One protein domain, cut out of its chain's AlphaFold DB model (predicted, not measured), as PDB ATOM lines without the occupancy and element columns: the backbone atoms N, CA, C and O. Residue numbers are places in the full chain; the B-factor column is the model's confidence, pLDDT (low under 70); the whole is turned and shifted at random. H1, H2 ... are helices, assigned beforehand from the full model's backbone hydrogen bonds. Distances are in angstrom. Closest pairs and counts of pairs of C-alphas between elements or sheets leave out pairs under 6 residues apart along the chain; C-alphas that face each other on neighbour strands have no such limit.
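This is residues 2 to 83 of the 224 residues of the protein "Flagella-associated GTP-binding protein" of Chromobacterium violaceum (UniProt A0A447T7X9). A compact body of H2, H3, H4 and the later part of H1 packs with H2 in the middle, while residues 2 to 15 of H1 stick out as a long arm. The 82 printed residues include four named helices, H1 to H4, all helix in class and mostly crossed in packing. The whole is loose, with radius of gyration of the C-alphas 14.8 A, spanning 46 by 29 by 20 A.

H1, residues 2 to 31, touches H2, residues 36 to 47, with residues 17 to 28 alone, a hairpin at 43 degrees, a steep tilt; the closest C-alphas, Ala 24 and Lys 43, are 6.3 A apart. H2, the hub, and H3, residues 52 to 61, form another hairpin, closest at C-alphas 42 and 55, 6.2 A. H4, residues 68 to 82, touches H2 with residues 68 to 72 alone, closest at C-alphas 68 and 37, 6.5 A. Every O i to N i+4 pair is within hydrogen-bond range in H2 and H4, 24 of 26 in H1, 5 of 6 in H3.

H1 runs 44.3 A from C-alpha 2 at (1.066, -15.930, -38.966); H4 ends at C-alpha 82, (-39.352, -1.951, -42.077).

The printed part has no cut; pLDDT is under 70 at residues 2 and 23 to 35.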
ATOM      1  N   ALA A   2       2.513 -15.624 -39.026       65.81
ATOM      2  CA  ALA A   2       1.066 -15.930 -38.966       65.81
ATOM      3  C   ALA A   2       0.440 -15.766 -37.560       65.81
ATOM      4  O   ALA A   2      -0.733 -15.420 -37.430       65.81
ATOM      5  N   GLN A   3       1.233 -15.996 -36.514       73.19
ATOM      6  CA  GLN A   3       0.818 -15.892 -35.113       73.19
ATOM      7  C   GLN A   3       0.761 -14.430 -34.636       73.19
ATOM      8  O   GLN A   3      -0.215 -14.035 -34.011       73.19
ATOM      9  N   GLU A   4       1.726 -13.603 -35.051       76.88
ATOM     10  CA  GLU A   4       1.744 -12.151 -34.799       76.88
ATOM     11  C   GLU A   4       0.575 -11.436 -35.499       76.88
ATOM     12  O   GLU A   4      -0.076 -10.586 -34.902       76.88
ATOM     13  N   LEU A   5       0.230 -11.826 -36.735       72.69
ATOM     14  CA  LEU A   5      -0.932 -11.273 -37.448       72.69
ATOM     15  C   LEU A   5      -2.269 -11.616 -36.771       72.69
ATOM     16  O   LEU A   5      -3.198 -10.807 -36.802       72.69
ATOM     17  N   ARG A   6      -2.382 -12.796 -36.144       76.94
ATOM     18  CA  ARG A   6      -3.559 -13.151 -35.330       76.94
ATOM     19  C   ARG A   6      -3.625 -12.320 -34.055       76.94
ATOM     20  O   ARG A   6      -4.692 -11.806 -33.742       76.94
ATOM     21  N   GLN A   7      -2.492 -12.137 -33.385       85.75
ATOM     22  CA  GLN A   7      -2.391 -11.365 -32.149       85.75
ATOM     23  C   GLN A   7      -2.785  -9.894 -32.361       85.75
ATOM     24  O   GLN A   7      -3.620  -9.371 -31.629       85.75
ATOM     25  N   ILE A   8      -2.308  -9.275 -33.448       83.00
ATOM     26  CA  ILE A   8      -2.728  -7.924 -33.865       83.00
ATOM     27  C   ILE A   8      -4.228  -7.895 -34.195       83.00
ATOM     28  O   ILE A   8      -4.944  -6.971 -33.812       83.00
ATOM     29  N   GLY A   9      -4.735  -8.915 -34.894       81.38
ATOM     30  CA  GLY A   9      -6.162  -9.029 -35.202       81.38
ATOM     31  C   GLY A   9      -7.045  -9.099 -33.952       81.38
ATOM     32  O   GLY A   9      -8.139  -8.530 -33.941       81.38
ATOM     33  N   ASP A  10      -6.578  -9.761 -32.898       85.25
ATOM     34  CA  ASP A  10      -7.306  -9.894 -31.637       85.25
ATOM     35  C   ASP A  10      -7.210  -8.627 -30.771       85.25
ATOM     36  O   ASP A  10      -8.225  -8.200 -30.216       85.25
ATOM     37  N   GLU A  11      -6.065  -7.938 -30.758       88.25
ATOM     38  CA  GLU A  11      -5.935  -6.605 -30.149       88.25
ATOM     39  C   GLU A  11      -6.857  -5.578 -30.817       88.25
ATOM     40  O   GLU A  11      -7.554  -4.829 -30.130       88.25
ATOM     41  N   ILE A  12      -6.957  -5.583 -32.151       84.56
ATOM     42  CA  ILE A  12      -7.870  -4.692 -32.885       84.56
ATOM     43  C   ILE A  12      -9.332  -4.986 -32.527       84.56
ATOM     44  O   ILE A  12     -10.120  -4.053 -32.347       84.56
ATOM     45  N   LYS A  13      -9.723  -6.261 -32.395       77.69
ATOM     46  CA  LYS A  13     -11.082  -6.622 -31.946       77.69
ATOM     47  C   LYS A  13     -11.350  -6.130 -30.527       77.69
ATOM     48  O   LYS A  13     -12.448  -5.639 -30.262       77.69
ATOM     49  N   LEU A  14     -10.364  -6.238 -29.637       85.56
ATOM     50  CA  LEU A  14     -10.472  -5.791 -28.252       85.56
ATOM     51  C   LEU A  14     -10.599  -4.265 -28.166       85.56
ATOM     52  O   LEU A  14     -11.533  -3.768 -27.537       85.56
ATOM     53  N   LEU A  15      -9.754  -3.521 -28.886       82.44
ATOM     54  CA  LEU A  15      -9.852  -2.063 -29.008       82.44
ATOM     55  C   LEU A  15     -11.200  -1.638 -29.598       82.44
ATOM     56  O   LEU A  15     -11.839  -0.720 -29.084       82.44
ATOM     57  N   ARG A  16     -11.682  -2.341 -30.631       76.75
ATOM     58  CA  ARG A  16     -12.999  -2.076 -31.223       76.75
ATOM     59  C   ARG A  16     -14.123  -2.297 -30.215       76.75
ATOM     60  O   ARG A  16     -15.011  -1.458 -30.128       76.75
ATOM     61  N   SER A  17     -14.067  -3.382 -29.445       77.06
ATOM     62  CA  SER A  17     -15.052  -3.699 -28.406       77.06
ATOM     63  C   SER A  17     -15.081  -2.637 -27.301       77.06
ATOM     64  O   SER A  17     -16.151  -2.148 -26.934       77.06
ATOM     65  N   LEU A  18     -13.911  -2.205 -26.823       81.00
ATOM     66  CA  LEU A  18     -13.797  -1.153 -25.810       81.00
ATOM     67  C   LEU A  18     -14.316   0.194 -26.324       81.00
ATOM     68  O   LEU A  18     -15.113   0.835 -25.639       81.00
ATOM     69  N   LEU A  19     -13.941   0.596 -27.542       77.00
ATOM     70  CA  LEU A  19     -14.443   1.824 -28.171       77.00
ATOM     71  C   LEU A  19     -15.959   1.772 -28.388       77.00
ATOM     72  O   LEU A  19     -16.652   2.744 -28.100       77.00
ATOM     73  N   GLN A  20     -16.493   0.635 -28.842       73.50
ATOM     74  CA  GLN A  20     -17.937   0.428 -28.981       73.50
ATOM     75  C   GLN A  20     -18.652   0.526 -27.629       73.50
ATOM     76  O   GLN A  20     -19.709   1.145 -27.551       73.50
ATOM     77  N   SER A  21     -18.069  -0.025 -26.562       72.69
ATOM     78  CA  SER A  21     -18.611   0.069 -25.203       72.69
ATOM     79  C   SER A  21     -18.625   1.513 -24.687       72.69
ATOM     80  O   SER A  21     -19.647   1.965 -24.178       72.69
ATOM     81  N   GLN A  22     -17.540   2.270 -24.882       73.06
ATOM     82  CA  GLN A  22     -17.448   3.682 -24.485       73.06
ATOM     83  C   GLN A  22     -18.427   4.563 -25.271       73.06
ATOM     84  O   GLN A  22     -19.176   5.337 -24.679       73.06
ATOM     85  N   LEU A  23     -18.492   4.400 -26.598       69.00
ATOM     86  CA  LEU A  23     -19.454   5.112 -27.447       69.00
ATOM     87  C   LEU A  23     -20.901   4.760 -27.095       69.00
ATOM     88  O   LEU A  23     -21.766   5.632 -27.146       69.00
ATOM     89  N   ALA A  24     -21.170   3.505 -26.725       66.69
ATOM     90  CA  ALA A  24     -22.480   3.099 -26.242       66.69
ATOM     91  C   ALA A  24     -22.839   3.776 -24.921       66.69
ATOM     92  O   ALA A  24     -23.955   4.268 -24.795       66.69
ATOM     93  N   SER A  25     -21.901   3.860 -23.979       64.69
ATOM     94  CA  SER A  25     -22.105   4.564 -22.711       64.69
ATOM     95  C   SER A  25     -22.345   6.065 -22.913       64.69
ATOM     96  O   SER A  25     -23.289   6.598 -22.342       64.69
ATOM     97  N   PHE A  26     -21.581   6.739 -23.784       67.12
ATOM     98  CA  PHE A  26     -21.784   8.163 -24.105       67.12
ATOM     99  C   PHE A  26     -23.084   8.439 -24.867       67.12
ATOM    100  O   PHE A  26     -23.756   9.432 -24.624       67.12
ATOM    101  N   ALA A  27     -23.473   7.559 -25.791       63.31
ATOM    102  CA  ALA A  27     -24.742   7.688 -26.506       63.31
ATOM    103  C   ALA A  27     -25.969   7.465 -25.603       63.31
ATOM    104  O   ALA A  27     -27.088   7.738 -26.043       63.31
ATOM    105  N   TRP A  28     -25.763   6.931 -24.394       61.44
ATOM    106  CA  TRP A  28     -26.806   6.513 -23.458       61.44
ATOM    107  C   TRP A  28     -26.793   7.287 -22.129       61.44
ATOM    108  O   TRP A  28     -27.753   7.171 -21.370       61.44
ATOM    109  N   SER A  29     -25.760   8.097 -21.855       58.38
ATOM    110  CA  SER A  29     -25.633   8.889 -20.618       58.38
ATOM    111  C   SER A  29     -26.735   9.943 -20.454       58.38
ATOM    112  O   SER A  29     -27.041  10.319 -19.334       58.38
ATOM    113  N   ASP A  30     -27.407  10.337 -21.539       56.44
ATOM    114  CA  ASP A  30     -28.585  11.226 -21.505       56.44
ATOM    115  C   ASP A  30     -29.899  10.512 -21.107       56.44
ATOM    116  O   ASP A  30     -30.952  11.141 -21.013       56.44
ATOM    117  N   MET A  31     -29.892   9.187 -20.905       55.66
ATOM    118  CA  MET A  31     -31.106   8.376 -20.701       55.66
ATOM    119  C   MET A  31     -31.070   7.532 -19.414       55.66
ATOM    120  O   MET A  31     -31.516   6.379 -19.424       55.66
ATOM    121  N   GLU A  32     -30.582   8.120 -18.315       47.47
ATOM    122  CA  GLU A  32     -30.319   7.561 -16.966       47.47
ATOM    123  C   GLU A  32     -31.465   6.802 -16.242       47.47
ATOM    124  O   GLU A  32     -31.359   6.484 -15.064       47.47
ATOM    125  N   GLY A  33     -32.545   6.410 -16.924       56.72
ATOM    126  CA  GLY A  33     -33.638   5.623 -16.334       56.72
ATOM    127  C   GLY A  33     -34.156   4.451 -17.172       56.72
ATOM    128  O   GLY A  33     -35.139   3.821 -16.788       56.72
ATOM    129  N   LYS A  34     -33.574   4.144 -18.340       58.12
ATOM    130  CA  LYS A  34     -34.195   3.197 -19.288       58.12
ATOM    131  C   LYS A  34     -33.521   1.823 -19.280       58.12
ATOM    132  O   LYS A  34     -32.618   1.586 -20.068       58.12
ATOM    133  N   ALA A  35     -34.040   0.959 -18.404       68.81
ATOM    134  CA  ALA A  35     -34.081  -0.511 -18.405       68.81
ATOM    135  C   ALA A  35     -32.858  -1.296 -18.982       68.81
ATOM    136  O   ALA A  35     -32.504  -1.139 -20.152       68.81
ATOM    137  N   PRO A  36     -32.245  -2.224 -18.215       76.44
ATOM    138  CA  PRO A  36     -30.980  -2.894 -18.575       76.44
ATOM    139  C   PRO A  36     -31.027  -3.677 -19.901       76.44
ATOM    140  O   PRO A  36     -30.041  -3.720 -20.635       76.44
ATOM    141  N   ASN A  37     -32.196  -4.210 -20.259       81.50
ATOM    142  CA  ASN A  37     -32.458  -4.890 -21.531       81.50
ATOM    143  C   ASN A  37     -32.228  -4.004 -22.769       81.50
ATOM    144  O   ASN A  37     -31.840  -4.494 -23.830       81.50
ATOM    145  N   ARG A  38     -32.465  -2.696 -22.651       85.94
ATOM    146  CA  ARG A  38     -32.292  -1.731 -23.743       85.94
ATOM    147  C   ARG A  38     -30.820  -1.459 -24.019       85.94
ATOM    148  O   ARG A  38     -30.407  -1.472 -25.175       85.94
ATOM    149  N   LEU A  39     -30.030  -1.277 -22.964       84.50
ATOM    150  CA  LEU A  39     -28.586  -1.071 -23.071       84.50
ATOM    151  C   LEU A  39     -27.880  -2.308 -23.641       84.50
ATOM    152  O   LEU A  39     -26.981  -2.183 -24.473       84.50
ATOM    153  N   GLU A  40     -28.301  -3.502 -23.223       85.44
ATOM    154  CA  GLU A  40     -27.761  -4.759 -23.742       85.44
ATOM    155  C   GLU A  40     -28.026  -4.907 -25.247       85.44
ATOM    156  O   GLU A  40     -27.093  -5.129 -26.025       85.44
ATOM    157  N   LEU A  41     -29.271  -4.674 -25.683       88.75
ATOM    158  CA  LEU A  41     -29.615  -4.683 -27.105       88.75
ATOM    159  C   LEU A  41     -28.846  -3.603 -27.881       88.75
ATOM    160  O   LEU A  41     -28.376  -3.866 -28.987       88.75
ATOM    161  N   PHE A  42     -28.671  -2.409 -27.304       88.88
ATOM    162  CA  PHE A  42     -27.903  -1.335 -27.931       88.88
ATOM    163  C   PHE A  42     -26.466  -1.771 -28.230       88.88
ATOM    164  O   PHE A  42     -26.010  -1.655 -29.370       88.88
ATOM    165  N   LYS A  43     -25.765  -2.309 -27.223       86.50
ATOM    166  CA  LYS A  43     -24.387  -2.799 -27.367       86.50
ATOM    167  C   LYS A  43     -24.300  -3.906 -28.416       86.50
ATOM    168  O   LYS A  43     -23.406  -3.875 -29.259       86.50
ATOM    169  N   HIS A  44     -25.256  -4.835 -28.405       89.44
ATOM    170  CA  HIS A  44     -25.306  -5.935 -29.364       89.44
ATOM    171  C   HIS A  44     -25.472  -5.440 -30.812       89.44
ATOM    172  O   HIS A  44     -24.716  -5.835 -31.699       89.44
ATOM    173  N   LEU A  45     -26.415  -4.523 -31.061       90.44
ATOM    174  CA  LEU A  45     -26.635  -3.963 -32.398       90.44
ATOM    175  C   LEU A  45     -25.462  -3.077 -32.857       90.44
ATOM    176  O   LEU A  45     -25.065  -3.131 -34.023       90.44
ATOM    177  N   LEU A  46     -24.852  -2.302 -31.954       89.12
ATOM    178  CA  LEU A  46     -23.689  -1.476 -32.288       89.12
ATOM    179  C   LEU A  46     -22.473  -2.341 -32.655       89.12
ATOM    180  O   LEU A  46     -21.756  -2.029 -33.608       89.12
ATOM    181  N   ALA A  47     -22.270  -3.461 -31.952       87.81
ATOM    182  CA  ALA A  47     -21.213  -4.427 -32.254       87.81
ATOM    183  C   ALA A  47     -21.355  -5.040 -33.660       87.81
ATOM    184  O   ALA A  47     -20.342  -5.299 -34.320       87.81
ATOM    185  N   MET A  48     -22.595  -5.201 -34.140       88.56
ATOM    186  CA  MET A  48     -22.920  -5.639 -35.504       88.56
ATOM    187  C   MET A  48     -22.759  -4.542 -36.571       88.56
ATOM    188  O   MET A  48     -22.878  -4.829 -37.758       88.56
ATOM    189  N   GLY A  49     -22.457  -3.301 -36.176       87.12
ATOM    190  CA  GLY A  49     -22.210  -2.190 -37.098       87.12
ATOM    191  C   GLY A  49     -23.455  -1.387 -37.477       87.12
ATOM    192  O   GLY A  49     -23.392  -0.572 -38.398       87.12
ATOM    193  N   PHE A  50     -24.581  -1.576 -36.781       90.44
ATOM    194  CA  PHE A  50     -25.732  -0.693 -36.951       90.44
ATOM    195  C   PHE A  50     -25.424   0.705 -36.402       90.44
ATOM    196  O   PHE A  50     -24.706   0.868 -35.415       90.44
ATOM    197  N   SER A  51     -25.979   1.741 -37.035       89.75
ATOM    198  CA  SER A  51     -25.778   3.117 -36.581       89.75
ATOM    199  C   SER A  51     -26.527   3.379 -35.273       89.75
ATOM    200  O   SER A  51     -27.660   2.935 -35.092       89.75
ATOM    201  N   ALA A  52     -25.938   4.179 -34.379       86.38
ATOM    202  CA  ALA A  52     -26.573   4.543 -33.108       86.38
ATOM    203  C   ALA A  52     -27.967   5.175 -33.294       86.38
ATOM    204  O   ALA A  52     -28.855   4.974 -32.471       86.38
ATOM    205  N   GLN A  53     -28.182   5.901 -34.398       87.81
ATOM    206  CA  GLN A  53     -29.482   6.475 -34.742       87.81
ATOM    207  C   GLN A  53     -30.543   5.398 -35.004       87.81
ATOM    208  O   GLN A  53     -31.627   5.470 -34.429       87.81
ATOM    209  N   LEU A  54     -30.236   4.398 -35.836       90.19
ATOM    210  CA  LEU A  54     -31.159   3.296 -36.120       90.19
ATOM    211  C   LEU A  54     -31.450   2.487 -34.852       90.19
ATOM    212  O   LEU A  54     -32.595   2.135 -34.581       90.19
ATOM    213  N   ILE A  55     -30.414   2.229 -34.058       91.06
ATOM    214  CA  ILE A  55     -30.534   1.472 -32.812       91.06
ATOM    215  C   ILE A  55     -31.465   2.193 -31.827       91.06
ATOM    216  O   ILE A  55     -32.363   1.561 -31.273       91.06
ATOM    217  N   ARG A  56     -31.312   3.514 -31.646       88.25
ATOM    218  CA  ARG A  56     -32.217   4.313 -30.800       88.25
ATOM    219  C   ARG A  56     -33.668   4.220 -31.273       88.25
ATOM    220  O   ARG A  56     -34.541   3.930 -30.461       88.25
ATOM    221  N   GLN A  57     -33.911   4.357 -32.579       89.94
ATOM    222  CA  GLN A  57     -35.256   4.232 -33.157       89.94
ATOM    223  C   GLN A  57     -35.889   2.854 -32.920       89.94
ATOM    224  O   GLN A  57     -37.094   2.760 -32.683       89.94
ATOM    225  N   LEU A  58     -35.094   1.781 -32.988       90.62
ATOM    226  CA  LEU A  58     -35.568   0.434 -32.671       90.62
ATOM    227  C   LEU A  58     -35.910   0.321 -31.185       90.62
ATOM    228  O   LEU A  58     -37.008  -0.097 -30.833       90.62
ATOM    229  N   ILE A  59     -35.007   0.727 -30.297       89.50
ATOM    230  CA  ILE A  59     -35.192   0.523 -28.858       89.50
ATOM    231  C   ILE A  59     -36.330   1.378 -28.281       89.50
ATOM    232  O   ILE A  59     -37.028   0.926 -27.371       89.50
ATOM    233  N   GLU A  60     -36.570   2.579 -28.812       88.25
ATOM    234  CA  GLU A  60     -37.719   3.414 -28.427       88.25
ATOM    235  C   GLU A  60     -39.057   2.699 -28.635       88.25
ATOM    236  O   GLU A  60     -39.948   2.809 -27.793       88.25
ATOM    237  N   LYS A  61     -39.175   1.931 -29.724       89.88
ATOM    238  CA  LYS A  61     -40.382   1.174 -30.083       89.88
ATOM    239  C   LYS A  61     -40.442  -0.215 -29.438       89.88
ATOM    240  O   LYS A  61     -41.453  -0.901 -29.581       89.88
ATOM    241  N   MET A  62     -39.386  -0.640 -28.746       90.19
ATOM    242  CA  MET A  62     -39.322  -1.954 -28.114       90.19
ATOM    243  C   MET A  62     -40.130  -1.982 -26.803       90.19
ATOM    244  O   MET A  62     -39.862  -1.166 -25.906       90.19
ATOM    245  N   PRO A  63     -41.052  -2.951 -26.634       89.38
ATOM    246  CA  PRO A  63     -41.740  -3.184 -25.367       89.38
ATOM    247  C   PRO A  63     -40.759  -3.400 -24.212       89.38
ATOM    248  O   PRO A  63     -39.795  -4.158 -24.330       89.38
ATOM    249  N   ALA A  64     -41.011  -2.749 -23.074       85.75
ATOM    250  CA  ALA A  64     -40.097  -2.766 -21.931       85.75
ATOM    251  C   ALA A  64     -39.898  -4.170 -21.328       85.75
ATOM    252  O   ALA A  64     -38.850  -4.426 -20.743       85.75
ATOM    253  N   GLN A  65     -40.861  -5.082 -21.511       87.12
ATOM    254  CA  GLN A  65     -40.789  -6.456 -21.007       87.12
ATOM    255  C   GLN A  65     -39.840  -7.384 -21.785       87.12
ATOM    256  O   GLN A  65     -39.530  -8.469 -21.302       87.12
ATOM    257  N   TYR A  66     -39.396  -7.014 -22.992       90.19
ATOM    258  CA  TYR A  66     -38.562  -7.900 -23.810       90.19
ATOM    259  C   TYR A  66     -37.106  -7.860 -23.365       90.19
ATOM    260  O   TYR A  66     -36.494  -6.798 -23.333       90.19
ATOM    261  N   GLN A  67     -36.540  -9.021 -23.049       86.81
ATOM    262  CA  GLN A  67     -35.173  -9.156 -22.544       86.81
ATOM    263  C   GLN A  67     -34.361 -10.113 -23.419       86.81
ATOM    264  O   GLN A  67     -34.935 -10.966 -24.103       86.81
ATOM    265  N   ALA A  68     -33.034  -9.958 -23.389       86.38
ATOM    266  CA  ALA A  68     -32.063 -10.855 -24.012       86.38
ATOM    267  C   ALA A  68     -32.465 -11.303 -25.437       86.38
ATOM    268  O   ALA A  68     -32.671 -10.482 -26.335       86.38
ATOM    269  N   GLU A  69     -32.620 -12.611 -25.656       89.50
ATOM    270  CA  GLU A  69     -32.911 -13.197 -26.967       89.50
ATOM    271  C   GLU A  69     -34.253 -12.724 -27.559       89.50
ATOM    272  O   GLU A  69     -34.380 -12.567 -28.776       89.50
ATOM    273  N   VAL A  70     -35.255 -12.443 -26.717       92.94
ATOM    274  CA  VAL A  70     -36.568 -11.946 -27.164       92.94
ATOM    275  C   VAL A  70     -36.441 -10.531 -27.727       92.94
ATOM    276  O   VAL A  70     -37.026 -10.230 -28.768       92.94
ATOM    277  N   ALA A  71     -35.621  -9.684 -27.097       91.75
ATOM    278  CA  ALA A  71     -35.331  -8.334 -27.579       91.75
ATOM    279  C   ALA A  71     -34.631  -8.361 -28.951       91.75
ATOM    280  O   ALA A  71     -35.003  -7.615 -29.858       91.75
ATOM    281  N   VAL A  72     -33.677  -9.280 -29.145       91.56
ATOM    282  CA  VAL A  72     -32.988  -9.472 -30.435       91.56
ATOM    283  C   VAL A  72     -33.946  -9.997 -31.511       91.56
ATOM    284  O   VAL A  72     -33.961  -9.476 -32.630       91.56
ATOM    285  N   LYS A  73     -34.789 -10.988 -31.186       94.12
ATOM    286  CA  LYS A  73     -35.823 -11.511 -32.100       94.12
ATOM    287  C   LYS A  73     -36.791 -10.412 -32.533       94.12
ATOM    288  O   LYS A  73     -37.095 -10.308 -33.724       94.12
ATOM    289  N   TRP A  74     -37.223  -9.577 -31.590       94.88
ATOM    290  CA  TRP A  74     -38.069  -8.424 -31.872       94.88
ATOM    291  C   TRP A  74     -37.364  -7.416 -32.785       94.88
ATOM    292  O   TRP A  74     -37.922  -7.049 -33.815       94.88
ATOM    293  N   ALA A  75     -36.117  -7.036 -32.483       92.62
ATOM    294  CA  ALA A  75     -35.353  -6.093 -33.303       92.62
ATOM    295  C   ALA A  75     -35.167  -6.603 -34.740       92.62
ATOM    296  O   ALA A  75     -35.334  -5.847 -35.697       92.62
ATOM    297  N   ARG A  76     -34.900  -7.905 -34.910       92.50
ATOM    298  CA  ARG A  76     -34.825  -8.553 -36.226       92.50
ATOM    299  C   ARG A  76     -36.157  -8.488 -36.972       92.50
ATOM    300  O   ARG A  76     -36.162  -8.180 -38.158       92.50
ATOM    301  N   SER A  77     -37.270  -8.769 -36.294       92.81
ATOM    302  CA  SER A  77     -38.609  -8.687 -36.893       92.81
ATOM    303  C   SER A  77     -38.965  -7.252 -37.283       92.81
ATOM    304  O   SER A  77     -39.419  -7.019 -38.400       92.81
ATOM    305  N   ALA A  78     -38.667  -6.279 -36.418       92.31
ATOM    306  CA  ALA A  78     -38.851  -4.863 -36.701       92.31
ATOM    307  C   ALA A  78     -38.019  -4.430 -37.915       92.31
ATOM    308  O   ALA A  78     -38.546  -3.788 -38.820       92.31
ATOM    309  N   LEU A  79     -36.745  -4.823 -37.989       91.12
ATOM    310  CA  LEU A  79     -35.901  -4.552 -39.152       91.12
ATOM    311  C   LEU A  79     -36.463  -5.196 -40.420       91.12
ATOM    312  O   LEU A  79     -36.629  -4.496 -41.408       91.12
ATOM    313  N   ALA A  80     -36.804  -6.486 -40.391       88.81
ATOM    314  CA  ALA A  80     -37.345  -7.195 -41.551       88.81
ATOM    315  C   ALA A  80     -38.669  -6.591 -42.049       88.81
ATOM    316  O   ALA A  80     -38.891  -6.510 -43.249       88.81
ATOM    317  N   HIS A  81     -39.526  -6.129 -41.137       87.75
ATOM    318  CA  HIS A  81     -40.786  -5.480 -41.488       87.75
ATOM    319  C   HIS A  81     -40.586  -4.084 -42.101       87.75
ATOM    320  O   HIS A  81     -41.323  -3.687 -42.999       87.75
ATOM    321  N   ASN A  82     -39.597  -3.324 -41.621       85.75
ATOM    322  CA  ASN A  82     -39.352  -1.951 -42.077       85.75
ATOM    323  C   ASN A  82     -38.392  -1.873 -43.278       85.75
ATOM    324  O   ASN A  82     -38.407  -0.889 -44.020       85.75
ATOM    325  N   LEU A  83     -37.561  -2.894 -43.488       84.44
ATOM    326  CA  LEU A  83     -36.733  -3.038 -44.676       84.44
ATOM    327  C   LEU A  83     -37.616  -3.513 -45.823       84.44
ATOM    328  O   LEU A  83     -37.820  -4.706 -46.031       84.44
TER     329      LEU A  83